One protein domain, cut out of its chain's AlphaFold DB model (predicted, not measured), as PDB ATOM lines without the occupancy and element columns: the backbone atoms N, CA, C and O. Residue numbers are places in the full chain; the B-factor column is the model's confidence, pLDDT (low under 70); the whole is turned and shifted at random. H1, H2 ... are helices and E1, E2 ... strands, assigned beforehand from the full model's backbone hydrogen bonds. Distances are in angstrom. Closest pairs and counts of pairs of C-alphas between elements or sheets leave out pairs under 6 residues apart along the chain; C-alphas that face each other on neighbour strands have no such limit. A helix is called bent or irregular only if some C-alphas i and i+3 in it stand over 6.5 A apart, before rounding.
ATOM      1  N   CYS A   7     166.343 135.013 250.669       93.75
ATOM      2  CA  CYS A   7     165.908 134.564 249.358       93.75
ATOM      3  C   CYS A   7     167.124 134.411 248.444       93.75
ATOM      4  O   CYS A   7     167.975 135.298 248.393       93.75
ATOM      5  N   PHE A   8     167.168 133.301 247.716       93.50
ATOM      6  CA  PHE A   8     168.265 132.903 246.852       93.50
ATOM      7  C   PHE A   8     167.735 132.650 245.444       93.50
ATOM      8  O   PHE A   8     166.803 131.864 245.272       93.50
ATOM      9  N   ALA A   9     168.296 133.343 244.461       92.06
ATOM     10  CA  ALA A   9     167.992 133.157 243.054       92.06
ATOM     11  C   ALA A   9     168.733 131.929 242.531       92.06
ATOM     12  O   ALA A   9     169.949 131.829 242.691       92.06
ATOM     13  N   HIS A  10     167.985 130.999 241.948       90.19
ATOM     14  CA  HIS A  10     168.506 129.803 241.305       90.19
ATOM     15  C   HIS A  10     168.077 129.785 239.844       90.19
ATOM     16  O   HIS A  10     167.001 130.273 239.483       90.19
ATOM     17  N   GLU A  11     168.928 129.211 239.009       85.50
ATOM     18  CA  GLU A  11     168.692 129.051 237.586       85.50
ATOM     19  C   GLU A  11     168.836 127.574 237.230       85.50
ATOM     20  O   GLU A  11     169.777 126.913 237.669       85.50
ATOM     21  N   GLY A  12     167.882 127.050 236.461       74.38
ATOM     22  CA  GLY A  12     167.938 125.676 235.978       74.38
ATOM     23  C   GLY A  12     169.166 125.379 235.122       74.38
ATOM     24  O   GLY A  12     169.841 126.284 234.621       74.38
ATOM     25  N   ALA A  13     169.456 124.094 234.919       73.19
ATOM     26  CA  ALA A  13     170.614 123.661 234.137       73.19
ATOM     27  C   ALA A  13     170.576 124.163 232.679       73.19
ATOM     28  O   ALA A  13     171.629 124.283 232.049       73.19
ATOM     29  N   ASP A  14     169.383 124.468 232.164       76.81
ATOM     30  CA  ASP A  14     169.116 124.968 230.814       76.81
ATOM     31  C   ASP A  14     168.961 126.497 230.710       76.81
ATOM     32  O   ASP A  14     168.747 126.999 229.609       76.81
ATOM     33  N   HIS A  15     169.108 127.242 231.812       73.19
ATOM     34  CA  HIS A  15     168.903 128.696 231.879       73.19
ATOM     35  C   HIS A  15     167.462 129.182 231.621       73.19
ATOM     36  O   HIS A  15     167.215 130.384 231.517       73.19
ATOM     37  N   GLU A  16     166.477 128.282 231.551       76.25
ATOM     38  CA  GLU A  16     165.079 128.655 231.288       76.25
ATOM     39  C   GLU A  16     164.213 128.665 232.555       76.25
ATOM     40  O   GLU A  16     163.105 129.209 232.569       76.25
ATOM     41  N   ASN A  17     164.732 128.115 233.653       79.50
ATOM     42  CA  ASN A  17     164.008 127.957 234.906       79.50
ATOM     43  C   ASN A  17     164.580 128.844 236.021       79.50
ATOM     44  O   ASN A  17     165.221 128.366 236.959       79.50
ATOM     45  N   PHE A  18     164.342 130.154 235.931       85.19
ATOM     46  CA  PHE A  18     164.663 131.079 237.018       85.19
ATOM     47  C   PHE A  18     163.635 130.962 238.147       85.19
ATOM     48  O   PHE A  18     162.441 131.219 237.958       85.19
ATOM     49  N   HIS A  19     164.096 130.614 239.342       86.94
ATOM     50  CA  HIS A  19     163.245 130.444 240.512       86.94
ATOM     51  C   HIS A  19     163.943 130.924 241.784       86.94
ATOM     52  O   HIS A  19     165.125 131.260 241.802       86.94
ATOM     53  N   VAL A  20     163.173 131.028 242.868       88.62
ATOM     54  CA  VAL A  20     163.669 131.539 244.145       88.62
ATOM     55  C   VAL A  20     163.500 130.475 245.212       88.62
ATOM     56  O   VAL A  20     162.382 130.053 245.511       88.62
ATOM     57  N   HIS A  21     164.609 130.117 245.845       92.25
ATOM     58  CA  HIS A  21     164.601 129.435 247.126       92.25
ATOM     59  C   HIS A  21     164.551 130.457 248.254       92.25
ATOM     60  O   HIS A  21     165.062 131.569 248.144       92.25
ATOM     61  N   PHE A  22     163.939 130.099 249.375       92.56
ATOM     62  CA  PHE A  22     163.986 130.933 250.566       92.56
ATOM     63  C   PHE A  22     164.124 130.071 251.813       92.56
ATOM     64  O   PHE A  22     163.633 128.945 251.869       92.56
ATOM     65  N   VAL A  23     164.781 130.625 252.824       93.69
ATOM     66  CA  VAL A  23     164.888 130.035 254.160       93.69
ATOM     67  C   VAL A  23     164.403 131.045 255.181       93.69
ATOM     68  O   VAL A  23     164.628 132.250 255.045       93.69
ATOM     69  N   MET A  24     163.716 130.561 256.206       92.12
ATOM     70  CA  MET A  24     163.161 131.408 257.251       92.12
ATOM     71  C   MET A  24     163.042 130.656 258.576       92.12
ATOM     72  O   MET A  24     162.804 129.446 258.569       92.12
ATOM     73  N   PRO A  25     163.171 131.347 259.722       89.75
ATOM     74  CA  PRO A  25     162.741 130.797 260.998       89.75
ATOM     75  C   PRO A  25     161.229 130.536 260.981       89.75
ATOM     76  O   PRO A  25     160.466 131.303 260.389       89.75
ATOM     77  N   SER A  26     160.790 129.472 261.657       89.75
ATOM     78  CA  SER A  26     159.362 129.178 261.789       89.75
ATOM     79  C   SER A  26     158.664 130.265 262.628       89.75
ATOM     80  O   SER A  26     159.047 130.467 263.782       89.75
ATOM     81  N   PRO A  27     157.652 130.979 262.096       84.44
ATOM     82  CA  PRO A  27     156.873 131.969 262.833       84.44
ATOM     83  C   PRO A  27     155.898 131.338 263.834       84.44
ATOM     84  O   PRO A  27     155.409 132.044 264.714       84.44
ATOM     85  N   LEU A  28     155.588 130.042 263.701       86.75
ATOM     86  CA  LEU A  28     154.804 129.284 264.677       86.75
ATOM     87  C   LEU A  28     155.698 128.274 265.399       86.75
ATOM     88  O   LEU A  28     156.711 127.828 264.861       86.75
ATOM     89  N   GLN A  29     155.284 127.874 266.603       87.31
ATOM     90  CA  GLN A  29     155.964 126.822 267.363       87.31
ATOM     91  C   GLN A  29     155.958 125.479 266.615       87.31
ATOM     92  O   GLN A  29     156.928 124.729 266.688       87.31
ATOM     93  N   ASP A  30     154.884 125.196 265.879       92.12
ATOM     94  CA  ASP A  30     154.790 124.042 264.992       92.12
ATOM     95  C   ASP A  30     155.312 124.405 263.588       92.12
ATOM     96  O   ASP A  30     154.678 125.132 262.809       92.12
ATOM     97  N   THR A  31     156.510 123.908 263.276       92.88
ATOM     98  CA  THR A  31     157.164 124.098 261.974       92.88
ATOM     99  C   THR A  31     156.405 123.408 260.847       92.88
ATOM    100  O   THR A  31     156.323 123.949 259.748       92.88
ATOM    101  N   GLU A  32     155.819 122.235 261.086       92.94
ATOM    102  CA  GLU A  32     155.084 121.527 260.038       92.94
ATOM    103  C   GLU A  32     153.799 122.264 259.684       92.94
ATOM    104  O   GLU A  32     153.499 122.469 258.506       92.94
ATOM    105  N   GLN A  33     153.085 122.738 260.707       93.00
ATOM    106  CA  GLN A  33     151.917 123.584 260.518       93.00
ATOM    107  C   GLN A  33     152.279 124.863 259.756       93.00
ATOM    108  O   GLN A  33     151.531 125.290 258.877       93.00
ATOM    109  N   THR A  34     153.435 125.459 260.054       93.19
ATOM    110  CA  THR A  34     153.948 126.613 259.308       93.19
ATOM    111  C   THR A  34     154.161 126.276 257.835       93.19
ATOM    112  O   THR A  34     153.680 127.009 256.973       93.19
ATOM    113  N   CYS A  35     154.863 125.185 257.526       94.25
ATOM    114  CA  CYS A  35     155.107 124.749 256.152       94.25
ATOM    115  C   CYS A  35     153.792 124.528 255.391       94.25
ATOM    116  O   CYS A  35     153.608 125.063 254.298       94.25
ATOM    117  N   CYS A  36     152.845 123.814 256.005       94.69
ATOM    118  CA  CYS A  36     151.506 123.587 255.463       94.69
ATOM    119  C   CYS A  36     150.790 124.913 255.154       94.69
ATOM    120  O   CYS A  36     150.328 125.147 254.035       94.69
ATOM    121  N   LEU A  37     150.776 125.828 256.122       94.25
ATOM    122  CA  LEU A  37     150.157 127.141 255.996       94.25
ATOM    123  C   LEU A  37     150.789 127.982 254.882       94.25
ATOM    124  O   LEU A  37     150.067 128.602 254.104       94.25
ATOM    125  N   LEU A  38     152.115 128.001 254.766       93.19
ATOM    126  CA  LEU A  38     152.799 128.768 253.726       93.19
ATOM    127  C   LEU A  38     152.560 128.186 252.327       93.19
ATOM    128  O   LEU A  38     152.310 128.961 251.401       93.19
ATOM    129  N   ASN A  39     152.554 126.856 252.173       94.31
ATOM    130  CA  ASN A  39     152.194 126.212 250.905       94.31
ATOM    131  C   ASN A  39     150.747 126.557 250.510       94.31
ATOM    132  O   ASN A  39     150.483 126.877 249.349       94.31
ATOM    133  N   ALA A  40     149.823 126.575 251.478       94.81
ATOM    134  CA  ALA A  40     148.436 126.978 251.254       94.81
ATOM    135  C   ALA A  40     148.324 128.445 250.815       94.81
ATOM    136  O   ALA A  40     147.674 128.742 249.814       94.81
ATOM    137  N   VAL A  41     148.972 129.366 251.538       92.88
ATOM    138  CA  VAL A  41     148.961 130.805 251.220       92.88
ATOM    139  C   VAL A  41     149.519 131.041 249.821       92.88
ATOM    140  O   VAL A  41     148.905 131.744 249.020       92.88
ATOM    141  N   TRP A  42     150.665 130.443 249.501       91.19
ATOM    142  CA  TRP A  42     151.305 130.673 248.214       91.19
ATOM    143  C   TRP A  42     150.461 130.119 247.063       91.19
ATOM    144  O   TRP A  42     150.182 130.851 246.113       91.19
ATOM    145  N   ALA A  43     149.962 128.885 247.175       93.19
ATOM    146  CA  ALA A  43     149.125 128.293 246.136       93.19
ATOM    147  C   ALA A  43     147.791 129.033 245.958       93.19
ATOM    148  O   ALA A  43     147.355 129.239 244.826       93.19
ATOM    149  N   GLN A  44     147.181 129.512 247.047       93.88
ATOM    150  CA  GLN A  44     145.947 130.296 246.989       93.88
ATOM    151  C   GLN A  44     146.134 131.620 246.233       93.88
ATOM    152  O   GLN A  44     145.255 132.021 245.472       93.88
ATOM    153  N   HIS A  45     147.256 132.316 246.441       90.00
ATOM    154  CA  HIS A  45     147.499 133.629 245.833       90.00
ATOM    155  C   HIS A  45     148.165 133.561 244.454       90.00
ATOM    156  O   HIS A  45     147.975 134.466 243.643       90.00
ATOM    157  N   HIS A  46     148.917 132.498 244.170       89.00
ATOM    158  CA  HIS A  46     149.697 132.347 242.942       89.00
ATOM    159  C   HIS A  46     149.559 130.940 242.344       89.00
ATOM    160  O   HIS A  46     150.546 130.288 242.014       89.00
ATOM    161  N   ALA A  47     148.321 130.478 242.160       84.00
ATOM    162  CA  ALA A  47     148.020 129.124 241.687       84.00
ATOM    163  C   ALA A  47     148.690 128.739 240.351       84.00
ATOM    164  O   ALA A  47     148.918 127.561 240.103       84.00
ATOM    165  N   GLN A  48     149.012 129.710 239.488       86.25
ATOM    166  CA  GLN A  48     149.673 129.448 238.203       86.25
ATOM    167  C   GLN A  48     151.172 129.147 238.353       86.25
ATOM    168  O   GLN A  48     151.693 128.258 237.682       86.25
ATOM    169  N   THR A  49     151.866 129.880 239.226       84.38
ATOM    170  CA  THR A  49     153.332 129.824 239.353       84.38
ATOM    171  C   THR A  49     153.795 128.999 240.549       84.38
ATOM    172  O   THR A  49     154.901 128.473 240.525       84.38
ATOM    173  N   ALA A  50     152.947 128.823 241.562       87.00
ATOM    174  CA  ALA A  50     153.252 128.068 242.772       87.00
ATOM    175  C   ALA A  50     152.072 127.193 243.247       87.00
ATOM    176  O   ALA A  50     151.681 127.279 244.414       87.00
ATOM    177  N   PRO A  51     151.469 126.358 242.375       91.00
ATOM    178  CA  PRO A  51     150.466 125.386 242.812       91.00
ATOM    179  C   PRO A  51     151.063 124.396 243.823       91.00
ATOM    180  O   PRO A  51     152.275 124.203 243.858       91.00
ATOM    181  N   LEU A  52     150.210 123.683 244.568       91.12
ATOM    182  CA  LEU A  52     150.635 122.682 245.567       91.12
ATOM    183  C   LEU A  52     151.516 121.552 245.009       91.12
ATOM    184  O   LEU A  52     152.276 120.927 245.739       91.12
ATOM    185  N   ALA A  53     151.430 121.299 243.702       87.31
ATOM    186  CA  ALA A  53     152.285 120.337 243.013       87.31
ATOM    187  C   ALA A  53     153.710 120.860 242.738       87.31
ATOM    188  O   ALA A  53     154.574 120.077 242.360       87.31
ATOM    189  N   LYS A  54     153.941 122.173 242.867       85.19
ATOM    190  CA  LYS A  54     155.216 122.840 242.560       85.19
ATOM    191  C   LYS A  54     155.824 123.569 243.757       85.19
ATOM    192  O   LYS A  54     157.038 123.718 243.795       85.19
ATOM    193  N   ASN A  55     155.023 124.049 244.712       86.81
ATOM    194  CA  ASN A  55     155.573 124.662 245.916       86.81
ATOM    195  C   ASN A  55     156.015 123.588 246.927       86.81
ATOM    196  O   ASN A  55     155.258 122.692 247.294       86.81
ATOM    197  N   TRP A  56     157.285 123.657 247.328       89.06
ATOM    198  CA  TRP A  56     157.953 122.691 248.209       89.06
ATOM    199  C   TRP A  56     158.529 123.405 249.430       89.06
ATOM    200  O   TRP A  56     159.734 123.597 249.571       89.06
ATOM    201  N   ILE A  57     157.646 123.849 250.324       92.56
ATOM    202  CA  ILE A  57     158.058 124.446 251.598       92.56
ATOM    203  C   ILE A  57     158.055 123.348 252.655       92.56
ATOM    204  O   ILE A  57     156.990 122.877 253.055       92.56
ATOM    205  N   MET A  58     159.247 122.959 253.104       93.69
ATOM    206  CA  MET A  58     159.467 121.790 253.958       93.69
ATOM    207  C   MET A  58     160.222 122.157 255.242       93.69
ATOM    208  O   MET A  58     161.025 123.094 255.237       93.69
ATOM    209  N   PRO A  59     160.019 121.409 256.343       93.56
ATOM    210  CA  PRO A  59     160.844 121.553 257.535       93.56
ATOM    211  C   PRO A  59     162.310 121.220 257.237       93.56
ATOM    212  O   PRO A  59     162.619 120.178 256.658       93.56
ATOM    213  N   VAL A  60     163.225 122.082 257.679       91.50
ATOM    214  CA  VAL A  60     164.670 121.843 257.566       91.50
ATOM    215  C   VAL A  60     165.090 120.752 258.554       91.50
ATOM    216  O   VAL A  60     164.973 120.943 259.764       91.50
ATOM    217  N   LYS A  61     165.605 119.627 258.040       89.50
ATOM    218  CA  LYS A  61     166.159 118.521 258.846       89.50
ATOM    219  C   LYS A  61     167.660 118.694 259.127       89.50
ATOM    220  O   LYS A  61     168.100 118.445 260.243       89.50
ATOM    221  N   ASP A  62     168.421 119.181 258.144       90.19
ATOM    222  CA  ASP A  62     169.854 119.474 258.264       90.19
ATOM    223  C   ASP A  62     170.151 120.897 257.767       90.19
ATOM    224  O   ASP A  62     169.950 121.241 256.600       90.19
ATOM    225  N   ARG A  63     170.638 121.742 258.678       89.81
ATOM    226  CA  ARG A  63     170.948 123.148 258.393       89.81
ATOM    227  C   ARG A  63     172.151 123.302 257.464       89.81
ATOM    228  O   ARG A  63     172.165 124.243 256.673       89.81
ATOM    229  N   ALA A  64     173.150 122.427 257.567       90.50
ATOM    230  CA  ALA A  64     174.347 122.488 256.737       90.50
ATOM    231  C   ALA A  64     174.017 122.093 255.296       90.50
ATOM    232  O   ALA A  64     174.371 122.826 254.374       90.50
ATOM    233  N   ALA A  65     173.255 121.010 255.117       89.19
ATOM    234  CA  ALA A  65     172.782 120.579 253.803       89.19
ATOM    235  C   ALA A  65     171.933 121.663 253.120       89.19
ATOM    236  O   ALA A  65     172.190 122.020 251.971       89.19
ATOM    237  N   VAL A  66     170.977 122.259 253.845       90.50
ATOM    238  CA  VAL A  66     170.149 123.349 253.303       90.50
ATOM    239  C   VAL A  66     170.984 124.575 252.955       90.50
ATOM    240  O   VAL A  66     170.773 125.153 251.895       90.50
ATOM    241  N   THR A  67     171.946 124.958 253.801       90.69
ATOM    242  CA  THR A  67     172.834 126.096 253.509       90.69
ATOM    243  C   THR A  67     173.635 125.836 252.239       90.69
ATOM    244  O   THR A  67     173.607 126.662 251.336       90.69
ATOM    245  N   SER A  68     174.278 124.667 252.142       89.38
ATOM    246  CA  SER A  68     175.036 124.264 250.955       89.38
ATOM    247  C   SER A  68     174.181 124.309 249.693       89.38
ATOM    248  O   SER A  68     174.653 124.788 248.666       89.38
ATOM    249  N   TYR A  69     172.937 123.831 249.774       89.50
ATOM    250  CA  TYR A  69     172.010 123.830 248.651       89.50
ATOM    251  C   TYR A  69     171.641 125.254 248.223       89.50
ATOM    252  O   TYR A  69     171.896 125.649 247.093       89.50
ATOM    253  N   VAL A  70     171.108 126.085 249.122       91.06
ATOM    254  CA  VAL A  70     170.614 127.414 248.716       91.06
ATOM    255  C   VAL A  70     171.725 128.351 248.234       91.06
ATOM    256  O   VAL A  70     171.442 129.266 247.465       91.06
ATOM    257  N   THR A  71     172.980 128.118 248.630       90.94
ATOM    258  CA  THR A  71     174.130 128.916 248.181       90.94
ATOM    259  C   THR A  71     174.888 128.324 246.994       90.94
ATOM    260  O   THR A  71     175.877 128.927 246.578       90.94
ATOM    261  N   HIS A  72     174.494 127.165 246.450       89.12
ATOM    262  CA  HIS A  72     175.318 126.500 245.436       89.12
ATOM    263  C   HIS A  72     175.440 127.298 244.138       89.12
ATOM    264  O   HIS A  72     176.461 127.183 243.485       89.12
ATOM    265  N   GLU A  73     174.483 128.159 243.779       88.00
ATOM    266  CA  GLU A  73     174.595 128.991 242.568       88.00
ATOM    267  C   GLU A  73     175.602 130.143 242.701       88.00
ATOM    268  O   GLU A  73     175.952 130.781 241.707       88.00
ATOM    269  N   TYR A  74     176.160 130.379 243.895       88.19
ATOM    270  CA  TYR A  74     177.100 131.479 244.120       88.19
ATOM    271  C   TYR A  74     178.347 131.406 243.235       88.19
ATOM    272  O   TYR A  74     178.854 132.443 242.811       88.19
ATOM    273  N   TRP A  75     178.846 130.208 242.909       86.06
ATOM    274  CA  TRP A  75     180.005 130.088 242.015       86.06
ATOM    275  C   TRP A  75     179.704 130.596 240.594       86.06
ATOM    276  O   TRP A  75     180.628 131.037 239.910       86.06
ATOM    277  N   ARG A  76     178.437 130.533 240.162       85.50
ATOM    278  CA  ARG A  76     177.974 130.928 238.827       85.50
ATOM    279  C   ARG A  76     177.495 132.378 238.801       85.50
ATOM    280  O   ARG A  76     177.929 133.141 237.944       85.50
ATOM    281  N   MET A  77     176.617 132.754 239.732       87.81
ATOM    282  CA  MET A  77     175.930 134.055 239.755       87.81
ATOM    283  C   MET A  77     176.593 135.090 240.679       87.81
ATOM    284  O   MET A  77     176.234 136.265 240.664       87.81
ATOM    285  N   GLY A  78     177.551 134.685 241.517       88.62
ATOM    286  CA  GLY A  78     178.160 135.575 242.504       88.62
ATOM    287  C   GLY A  78     177.124 136.150 243.473       88.62
ATOM    288  O   GLY A  78     176.216 135.447 243.931       88.62
ATOM    289  N   SER A  79     177.246 137.444 243.781       86.44
ATOM    290  CA  SER A  79     176.350 138.144 244.711       86.44
ATOM    291  C   SER A  79     174.888 138.155 244.271       86.44
ATOM    292  O   SER A  79     174.021 138.202 245.137       86.44
ATOM    293  N   ASP A  80     174.608 138.038 242.969       86.19
ATOM    294  CA  ASP A  80     173.239 138.041 242.437       86.19
ATOM    295  C   ASP A  80     172.434 136.805 242.878       86.19
ATOM    296  O   ASP A  80     171.205 136.801 242.808       86.19
ATOM    297  N   THR A  81     173.113 135.783 243.415       89.69
ATOM    298  CA  THR A  81     172.475 134.649 244.097       89.69
ATOM    299  C   THR A  81     171.635 135.115 245.281       89.69
ATOM    300  O   THR A  81     170.579 134.548 245.525       89.69
ATOM    301  N   ILE A  82     172.067 136.127 246.042       90.50
ATOM    302  CA  ILE A  82     171.310 136.632 247.193       90.50
ATOM    303  C   ILE A  82     170.370 137.734 246.709       90.50
ATOM    304  O   ILE A  82     170.792 138.794 246.256       90.50
ATOM    305  N   SER A  83     169.065 137.503 246.837       87.38
ATOM    306  CA  SER A  83     168.060 138.467 246.399       87.38
ATOM    307  C   SER A  83     167.719 139.449 247.521       87.38
ATOM    308  O   SER A  83     166.700 139.300 248.197       87.38
ATOM    309  N   ASP A  84     168.552 140.476 247.713       84.06
ATOM    310  CA  ASP A  84     168.392 141.485 248.779       84.06
ATOM    311  C   ASP A  84     166.995 142.125 248.813       84.06
ATOM    312  O   ASP A  84     166.421 142.328 249.883       84.06
ATOM    313  N   ASN A  85     166.405 142.381 247.641       85.25
ATOM    314  CA  ASN A  85     165.062 142.958 247.517       85.25
ATOM    315  C   ASN A  85     163.947 142.012 247.996       85.25
ATOM    316  O   ASN A  85     162.863 142.467 248.373       85.25
ATOM    317  N   LEU A  86     164.183 140.699 247.938       87.50
ATOM    318  CA  LEU A  86     163.237 139.676 248.382       87.50
ATOM    319  C   LEU A  86     163.527 139.197 249.805       87.50
ATOM    320  O   LEU A  86     162.596 138.735 250.471       87.50
ATOM    321  N   CYS A  87     164.763 139.336 250.284       88.75
ATOM    322  CA  CYS A  87     165.125 139.162 251.682       88.75
ATOM    323  C   CYS A  87     164.350 140.145 252.567       88.75
ATOM    324  O   CYS A  87     163.982 141.253 252.176       88.75
ATOM    325  N   TRP A  88     164.078 139.734 253.798       86.38
ATOM    326  CA  TRP A  88     163.515 140.628 254.799       86.38
ATOM    327  C   TRP A  88     164.063 140.237 256.162       86.38
ATOM    328  O   TRP A  88     163.976 139.071 256.536       86.38
ATOM    329  N   ASP A  89     164.595 141.198 256.907       78.88
ATOM    330  CA  ASP A  89     165.045 140.993 258.281       78.88
ATOM    331  C   ASP A  89     164.419 142.038 259.210       78.88
ATOM    332  O   ASP A  89     164.142 143.181 258.830       78.88
ATOM    333  N   ASN A  90     164.194 141.620 260.449       64.44
ATOM    334  CA  ASN A  90     163.627 142.417 261.518       64.44
ATOM    335  C   ASN A  90     164.586 143.523 261.986       64.44
ATOM    336  O   ASN A  90     164.132 144.462 262.625       64.44
ATOM    337  N   ALA A  91     165.876 143.472 261.623       59.09
ATOM    338  CA  ALA A  91     166.832 144.555 261.872       59.09
ATOM    339  C   ALA A  91     166.417 145.901 261.238       59.09
ATOM    340  O   ALA A  91     166.854 146.955 261.688       59.09
ATOM    341  N   GLN A  92     165.522 145.896 260.239       52.03
ATOM    342  CA  GLN A  92     164.915 147.123 259.697       52.03
ATOM    343  C   GLN A  92     163.869 147.759 260.637       52.03
ATOM    344  O   GLN A  92     163.394 148.867 260.388       52.03
ATOM    345  N   LEU A  93     163.485 147.069 261.712       51.97
ATOM    346  CA  LEU A  93     162.585 147.542 262.752       51.97
ATOM    347  C   LEU A  93     163.407 147.681 264.041       51.97
ATOM    348  O   LEU A  93     163.717 146.693 264.690       51.97
ATOM    349  N   ASN A  94     163.738 148.914 264.432       49.31
ATOM    350  CA  ASN A  94     164.470 149.271 265.664       49.31
ATOM    351  C   ASN A  94     163.739 148.904 266.983       49.31
ATOM    352  O   ASN A  94     163.918 149.562 268.006       49.31
ATOM    353  N   PHE A  95     162.874 147.894 266.984       51.72
ATOM    354  CA  PHE A  95     162.116 147.463 268.146       51.72
ATOM    355  C   PHE A  95     162.698 146.148 268.662       51.72
ATOM    356  O   PHE A  95     162.855 145.189 267.907       51.72
ATOM    357  N   ALA A  96     163.001 146.105 269.963       54.19
ATOM    358  CA  ALA A  96     163.304 144.868 270.678       54.19
ATOM    359  C   ALA A  96     162.249 143.785 270.358       54.19
ATOM    360  O   ALA A  96     161.111 144.150 270.038       54.19
ATOM    361  N   PRO A  97     162.588 142.481 270.453       57.44
ATOM    362  CA  PRO A  97     161.630 141.398 270.250       57.44
ATOM    363  C   PRO A  97     160.368 141.679 271.067       57.44
ATOM    364  O   PRO A  97     160.393 141.687 272.294       57.44
ATOM    365  N   ASN A  98     159.285 142.026 270.377       66.75
ATOM    366  CA  ASN A  98     158.021 142.365 271.002       66.75
ATOM    367  C   ASN A  98     157.110 141.160 270.825       66.75
ATOM    368  O   ASN A  98     156.635 140.912 269.715       66.75
ATOM    369  N   ASP A  99     156.856 140.429 271.906       67.75
ATOM    370  CA  ASP A  99     156.001 139.237 271.898       67.75
ATOM    371  C   ASP A  99     154.629 139.514 271.268       67.75
ATOM    372  O   ASP A  99     154.085 138.673 270.550       67.75
ATOM    373  N   ASN A 100     154.101 140.731 271.433       73.88
ATOM    374  CA  ASN A 100     152.852 141.158 270.807       73.88
ATOM    375  C   ASN A 100     152.977 141.224 269.271       73.88
ATOM    376  O   ASN A 100     152.075 140.804 268.548       73.88
ATOM    377  N   TYR A 101     154.113 141.690 268.742       74.25
ATOM    378  CA  TYR A 101     154.353 141.707 267.297       74.25
ATOM    379  C   TYR A 101     154.416 140.288 266.719       74.25
ATOM    380  O   TYR A 101     153.784 140.027 265.691       74.25
ATOM    381  N   THR A 102     155.111 139.372 267.398       73.50
ATOM    382  CA  THR A 102     155.215 137.957 267.011       73.50
ATOM    383  C   THR A 102     153.844 137.277 267.022       73.50
ATOM    384  O   THR A 102     153.457 136.644 266.040       73.50
ATOM    385  N   GLN A 103     153.046 137.481 268.074       79.00
ATOM    386  CA  GLN A 103     151.683 136.944 268.161       79.00
ATOM    387  C   GLN A 103     150.778 137.492 267.053       79.00
ATOM    388  O   GLN A 103     150.079 136.738 266.375       79.00
ATOM    389  N   GLN A 104     150.812 138.803 266.803       81.50
ATOM    390  CA  GLN A 104     150.046 139.396 265.709       81.50
ATOM    391  C   GLN A 104     150.505 138.894 264.337       81.50
ATOM    392  O   GLN A 104     149.683 138.750 263.429       81.50
ATOM    393  N   GLN A 105     151.805 138.653 264.155       80.25
ATOM    394  CA  GLN A 105     152.334 138.065 262.933       80.25
ATOM    395  C   GLN A 105     151.750 136.669 262.744       80.25
ATOM    396  O   GLN A 105     151.087 136.473 261.730       80.25
ATOM    397  N   ALA A 106     151.879 135.779 263.732       81.94
ATOM    398  CA  ALA A 106     151.287 134.441 263.723       81.94
ATOM    399  C   ALA A 106     149.790 134.479 263.371       81.94
ATOM    400  O   ALA A 106     149.363 133.822 262.424       81.94
ATOM    401  N   HIS A 107     149.008 135.345 264.026       85.25
ATOM    402  CA  HIS A 107     147.587 135.521 263.718       85.25
ATOM    403  C   HIS A 107     147.318 135.939 262.265       85.25
ATOM    404  O   HIS A 107     146.376 135.434 261.648       85.25
ATOM    405  N   ARG A 108     148.123 136.853 261.707       87.12
ATOM    406  CA  ARG A 108     148.013 137.256 260.296       87.12
ATOM    407  C   ARG A 108     148.350 136.105 259.354       87.12
ATOM    408  O   ARG A 108     147.673 135.974 258.340       87.12
ATOM    409  N   ILE A 109     149.362 135.292 259.675       83.69
ATOM    410  CA  ILE A 109     149.738 134.144 258.838       83.69
ATOM    411  C   ILE A 109     148.618 133.111 258.844       83.69
ATOM    412  O   ILE A 109     148.130 132.755 257.779       83.69
ATOM    413  N   THR A 110     148.144 132.693 260.020       84.50
ATOM    414  CA  THR A 110     147.132 131.632 260.150       84.50
ATOM    415  C   THR A 110     145.817 131.979 259.453       84.50
ATOM    416  O   THR A 110     145.108 131.090 258.996       84.50
ATOM    417  N   ARG A 111     145.490 133.271 259.330       87.88
ATOM    418  CA  ARG A 111     144.279 133.745 258.641       87.88
ATOM    419  C   ARG A 111     144.459 134.000 257.143       87.88
ATOM    420  O   ARG A 111     143.485 134.356 256.486       87.88
ATOM    421  N   ALA A 112     145.670 133.865 256.603       88.38
ATOM    422  CA  ALA A 112     145.948 134.190 255.205       88.38
ATOM    423  C   ALA A 112     145.469 133.107 254.218       88.38
ATOM    424  O   ALA A 112     145.249 133.412 253.048       88.38
ATOM    425  N   ALA A 113     145.267 131.869 254.677       89.62
ATOM    426  CA  ALA A 113     144.742 130.776 253.861       89.62
ATOM    427  C   ALA A 113     143.337 130.362 254.311       89.62
ATOM    428  O   ALA A 113     143.028 130.326 255.503       89.62
ATOM    429  N   SER A 114     142.482 130.015 253.348       90.56
ATOM    430  CA  SER A 114     141.178 129.415 253.640       90.56
ATOM    431  C   SER A 114     141.322 127.973 254.165       90.56
ATOM    432  O   SER A 114     142.294 127.294 253.819       90.56
ATOM    433  N   PRO A 115     140.339 127.448 254.926       91.38
ATOM    434  CA  PRO A 115     140.374 126.069 255.422       91.38
ATOM    435  C   PRO A 115     140.531 125.003 254.328       91.38
ATOM    436  O   PRO A 115     141.228 124.015 254.537       91.38
ATOM    437  N   LEU A 116     139.927 125.216 253.153       92.38
ATOM    438  CA  LEU A 116     140.043 124.300 252.013       92.38
ATOM    439  C   LEU A 116     141.494 124.196 251.526       92.38
ATOM    440  O   LEU A 116     142.020 123.098 251.358       92.38
ATOM    441  N   TRP A 117     142.154 125.343 251.347       91.12
ATOM    442  CA  TRP A 117     143.553 125.395 250.925       91.12
ATOM    443  C   TRP A 117     144.492 124.793 251.972       91.12
ATOM    444  O   TRP A 117     145.455 124.127 251.608       91.12
ATOM    445  N   LEU A 118     144.189 124.961 253.264       92.00
ATOM    446  CA  LEU A 118     144.950 124.326 254.343       92.00
ATOM    447  C   LEU A 118     144.857 122.799 254.303       92.00
ATOM    448  O   LEU A 118     145.873 122.125 254.435       92.00
ATOM    449  N   GLN A 119     143.664 122.244 254.082       93.06
ATOM    450  CA  GLN A 119     143.497 120.793 253.960       93.06
ATOM    451  C   GLN A 119     144.274 120.230 252.765       93.06
ATOM    452  O   GLN A 119     144.974 119.227 252.899       93.06
ATOM    453  N   GLN A 120     144.196 120.897 251.612       92.88
ATOM    454  CA  GLN A 120     144.933 120.482 250.418       92.88
ATOM    455  C   GLN A 120     146.449 120.593 250.613       92.88
ATOM    456  O   GLN A 120     147.185 119.687 250.225       92.88
ATOM    457  N   ALA A 121     146.922 121.667 251.248       94.12
ATOM    458  CA  ALA A 121     148.339 121.847 251.534       94.12
ATOM    459  C   ALA A 121     148.865 120.825 252.546       94.12
ATOM    460  O   ALA A 121     150.002 120.384 252.414       94.12
ATOM    461  N   GLN A 122     148.046 120.402 253.513       94.62
ATOM    462  CA  GLN A 122     148.428 119.347 254.449       94.62
ATOM    463  C   GLN A 122     148.616 118.009 253.735       94.62
ATOM    464  O   GLN A 122     149.597 117.312 253.996       94.62
ATOM    465  N   GLN A 123     147.697 117.662 252.828       93.56
ATOM    466  CA  GLN A 123     147.825 116.459 252.010       93.56
ATOM    467  C   GLN A 123     149.094 116.525 251.156       93.56
ATOM    468  O   GLN A 123     149.915 115.615 251.221       93.56
ATOM    469  N   ALA A 124     149.294 117.638 250.442       93.69
ATOM    470  CA  ALA A 124     150.479 117.841 249.620       93.69
ATOM    471  C   ALA A 124     151.764 117.721 250.450       93.69
ATOM    472  O   ALA A 124     152.652 116.969 250.078       93.69
ATOM    473  N   LEU A 125     151.849 118.374 251.612       92.75
ATOM    474  CA  LEU A 125     153.021 118.300 252.485       92.75
ATOM    475  C   LEU A 125     153.332 116.858 252.921       92.75
ATOM    476  O   LEU A 125     154.495 116.460 252.956       92.75
ATOM    477  N   ASN A 126     152.309 116.065 253.242       93.06
ATOM    478  CA  ASN A 126     152.490 114.661 253.610       93.06
ATOM    479  C   ASN A 126     153.022 113.836 252.430       93.06
ATOM    480  O   ASN A 126     153.966 113.064 252.602       93.06
ATOM    481  N   ASP A 127     152.468 114.044 251.235       91.44
ATOM    482  CA  ASP A 127     152.916 113.369 250.014       91.44
ATOM    483  C   ASP A 127     154.371 113.738 249.681       91.44
ATOM    484  O   ASP A 127     155.173 112.875 249.331       91.44
ATOM    485  N   GLN A 128     154.745 115.007 249.865       89.44
ATOM    486  CA  GLN A 128     156.108 115.508 249.658       89.44
ATOM    487  C   GLN A 128     157.106 114.895 250.646       89.44
ATOM    488  O   GLN A 128     158.198 114.495 250.248       89.44
ATOM    489  N   LYS A 129     156.735 114.762 251.927       88.69
ATOM    490  CA  LYS A 129     157.566 114.057 252.918       88.69
ATOM    491  C   LYS A 129     157.777 112.599 252.528       88.69
ATOM    492  O   LYS A 129     158.911 112.132 252.559       88.69
ATOM    493  N   ALA A 130     156.708 111.914 252.122       88.69
ATOM    494  CA  ALA A 130     156.788 110.526 251.684       88.69
ATOM    495  C   ALA A 130     157.688 110.376 250.446       88.69
ATOM    496  O   ALA A 130     158.498 109.455 250.387       88.69
ATOM    497  N   GLN A 131     157.597 111.304 249.486       86.44
ATOM    498  CA  GLN A 131     158.482 111.342 248.318       86.44
ATOM    499  C   GLN A 131     159.945 111.563 248.712       86.44
ATOM    500  O   GLN A 131     160.798 110.813 248.249       86.44
ATOM    501  N   TYR A 132     160.225 112.530 249.591       81.88
ATOM    502  CA  TYR A 132     161.577 112.820 250.080       81.88
ATOM    503  C   TYR A 132     162.195 111.620 250.815       81.88
ATOM    504  O   TYR A 132     163.364 111.287 250.639       81.88
ATOM    505  N   GLU A 133     161.404 110.939 251.643       84.50
ATOM    506  CA  GLU A 133     161.850 109.750 252.375       84.50
ATOM    507  C   GLU A 133     162.069 108.555 251.441       84.50
ATOM    508  O   GLU A 133     163.042 107.820 251.606       84.50
ATOM    509  N   ALA A 134     161.215 108.390 250.427       81.25
ATOM    510  CA  ALA A 134     161.353 107.341 249.423       81.25
ATOM    511  C   ALA A 134     162.523 107.580 248.454       81.25
ATOM    512  O   ALA A 134     163.102 106.615 247.956       81.25
ATOM    513  N   SER A 135     162.881 108.839 248.175       70.31
ATOM    514  CA  SER A 135     163.999 109.172 247.288       70.31
ATOM    515  C   SER A 135     165.371 109.021 247.946       70.31
ATOM    516  O   SER A 135     166.374 108.968 247.235       70.31
ATOM    517  N   GLY A 136     165.446 108.983 249.281       62.31
ATOM    518  CA  GLY A 136     166.702 109.224 249.999       62.31
ATOM    519  C   GLY A 136     167.300 110.601 249.656       62.31
ATOM    520  O   GLY A 136     166.647 111.425 249.013       62.31
TER     521      GLY A 136
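What this domain is: This is residues 7 to 136 of the 144 residues of an uncharacterized protein of Nereida ignava (UniProt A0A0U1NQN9). Two crossed helices, H1 and H5, form one side of the domain, and a small antiparallel strand hairpin, E1 and E2, lies between this pair and the short helix H3, which sits beside E1; the end of another short helix, H2, comes near both strands. H4 reaches H1 with its last residue, and the stretch leading into it sticks out as a free loop, residues 90 to 101, of which 99 to 101 belong to H4. The printed part has 130 residues with two named strands and five named helices, in the order E1 E2 H1 H2 H3 H4 H5, and is mostly helix. It is compact, with a radius of gyration of the C-alphas of 16.0 A, and spans 42 by 39 by 29 A.

Where its parts are: E1, residues 7 to 11, begins at C-alpha 7 (165.908, 134.564, 249.358) and is 13.3 A long. E2, residues 18 to 23, is 17.2 A long. H1, residues 31 to 45, measures 21.1 A from C-alpha 31 at (157.164, 124.098, 261.974) to C-alpha 45. H2, residues 63 to 70, is 10.6 A long. H3, residues 74 to 81, is 5.6 A long and irregular: C-alphas 76 and 79 are 9.5 A apart. H4, residues 99 to 110, is 16.6 A long. H5, residues 115 to 136, is the longest helix at 31.7 A and ends at C-alpha 136 (166.702, 109.224, 249.999).

How they stand to each other: E1 and E2 form a hairpin, antiparallel at 149 degrees. N 8 and O 21 are 2.8 A apart and N 19 and O 10 are 2.9 A apart, both within hydrogen-bond range. The closest C-alphas of E1 and H3 are those of Ala 9 and Thr 81, 4.8 A apart. The closest of E2 and H2 are those of His 21 and Val 70, 6.5 A apart. H5 touches H1 with its residues 117 to 125 alone; the closest C-alphas of the two helices are those of Ala 40 and Ala 121, 5.1 A apart. Their tilt is steep, 62 degrees, opposite ways. H1 and H4 are close but not clearly touching, with the C-alphas of Leu 37 and Thr 110 at 6.8 A. Among the pairs that stay apart are H2 and H3, and H4 and H5. In H1, H2, H4 and H5 every O i to N i+4 pair is within hydrogen-bond range; in H3 it is 1 of 4, beside 2 of 5 O i to N i+3 pairs.

The domain as a whole: The C-alphas farthest apart, those of Asp 14 and Asn 100, are 46.1 A apart. The printed part has no cut. The links H1 to H2 and H3 to H4 are long, 17 residues each. Mean pLDDT of the printed part is 85.5; residues 90 to 99 and residue 136 are under 70.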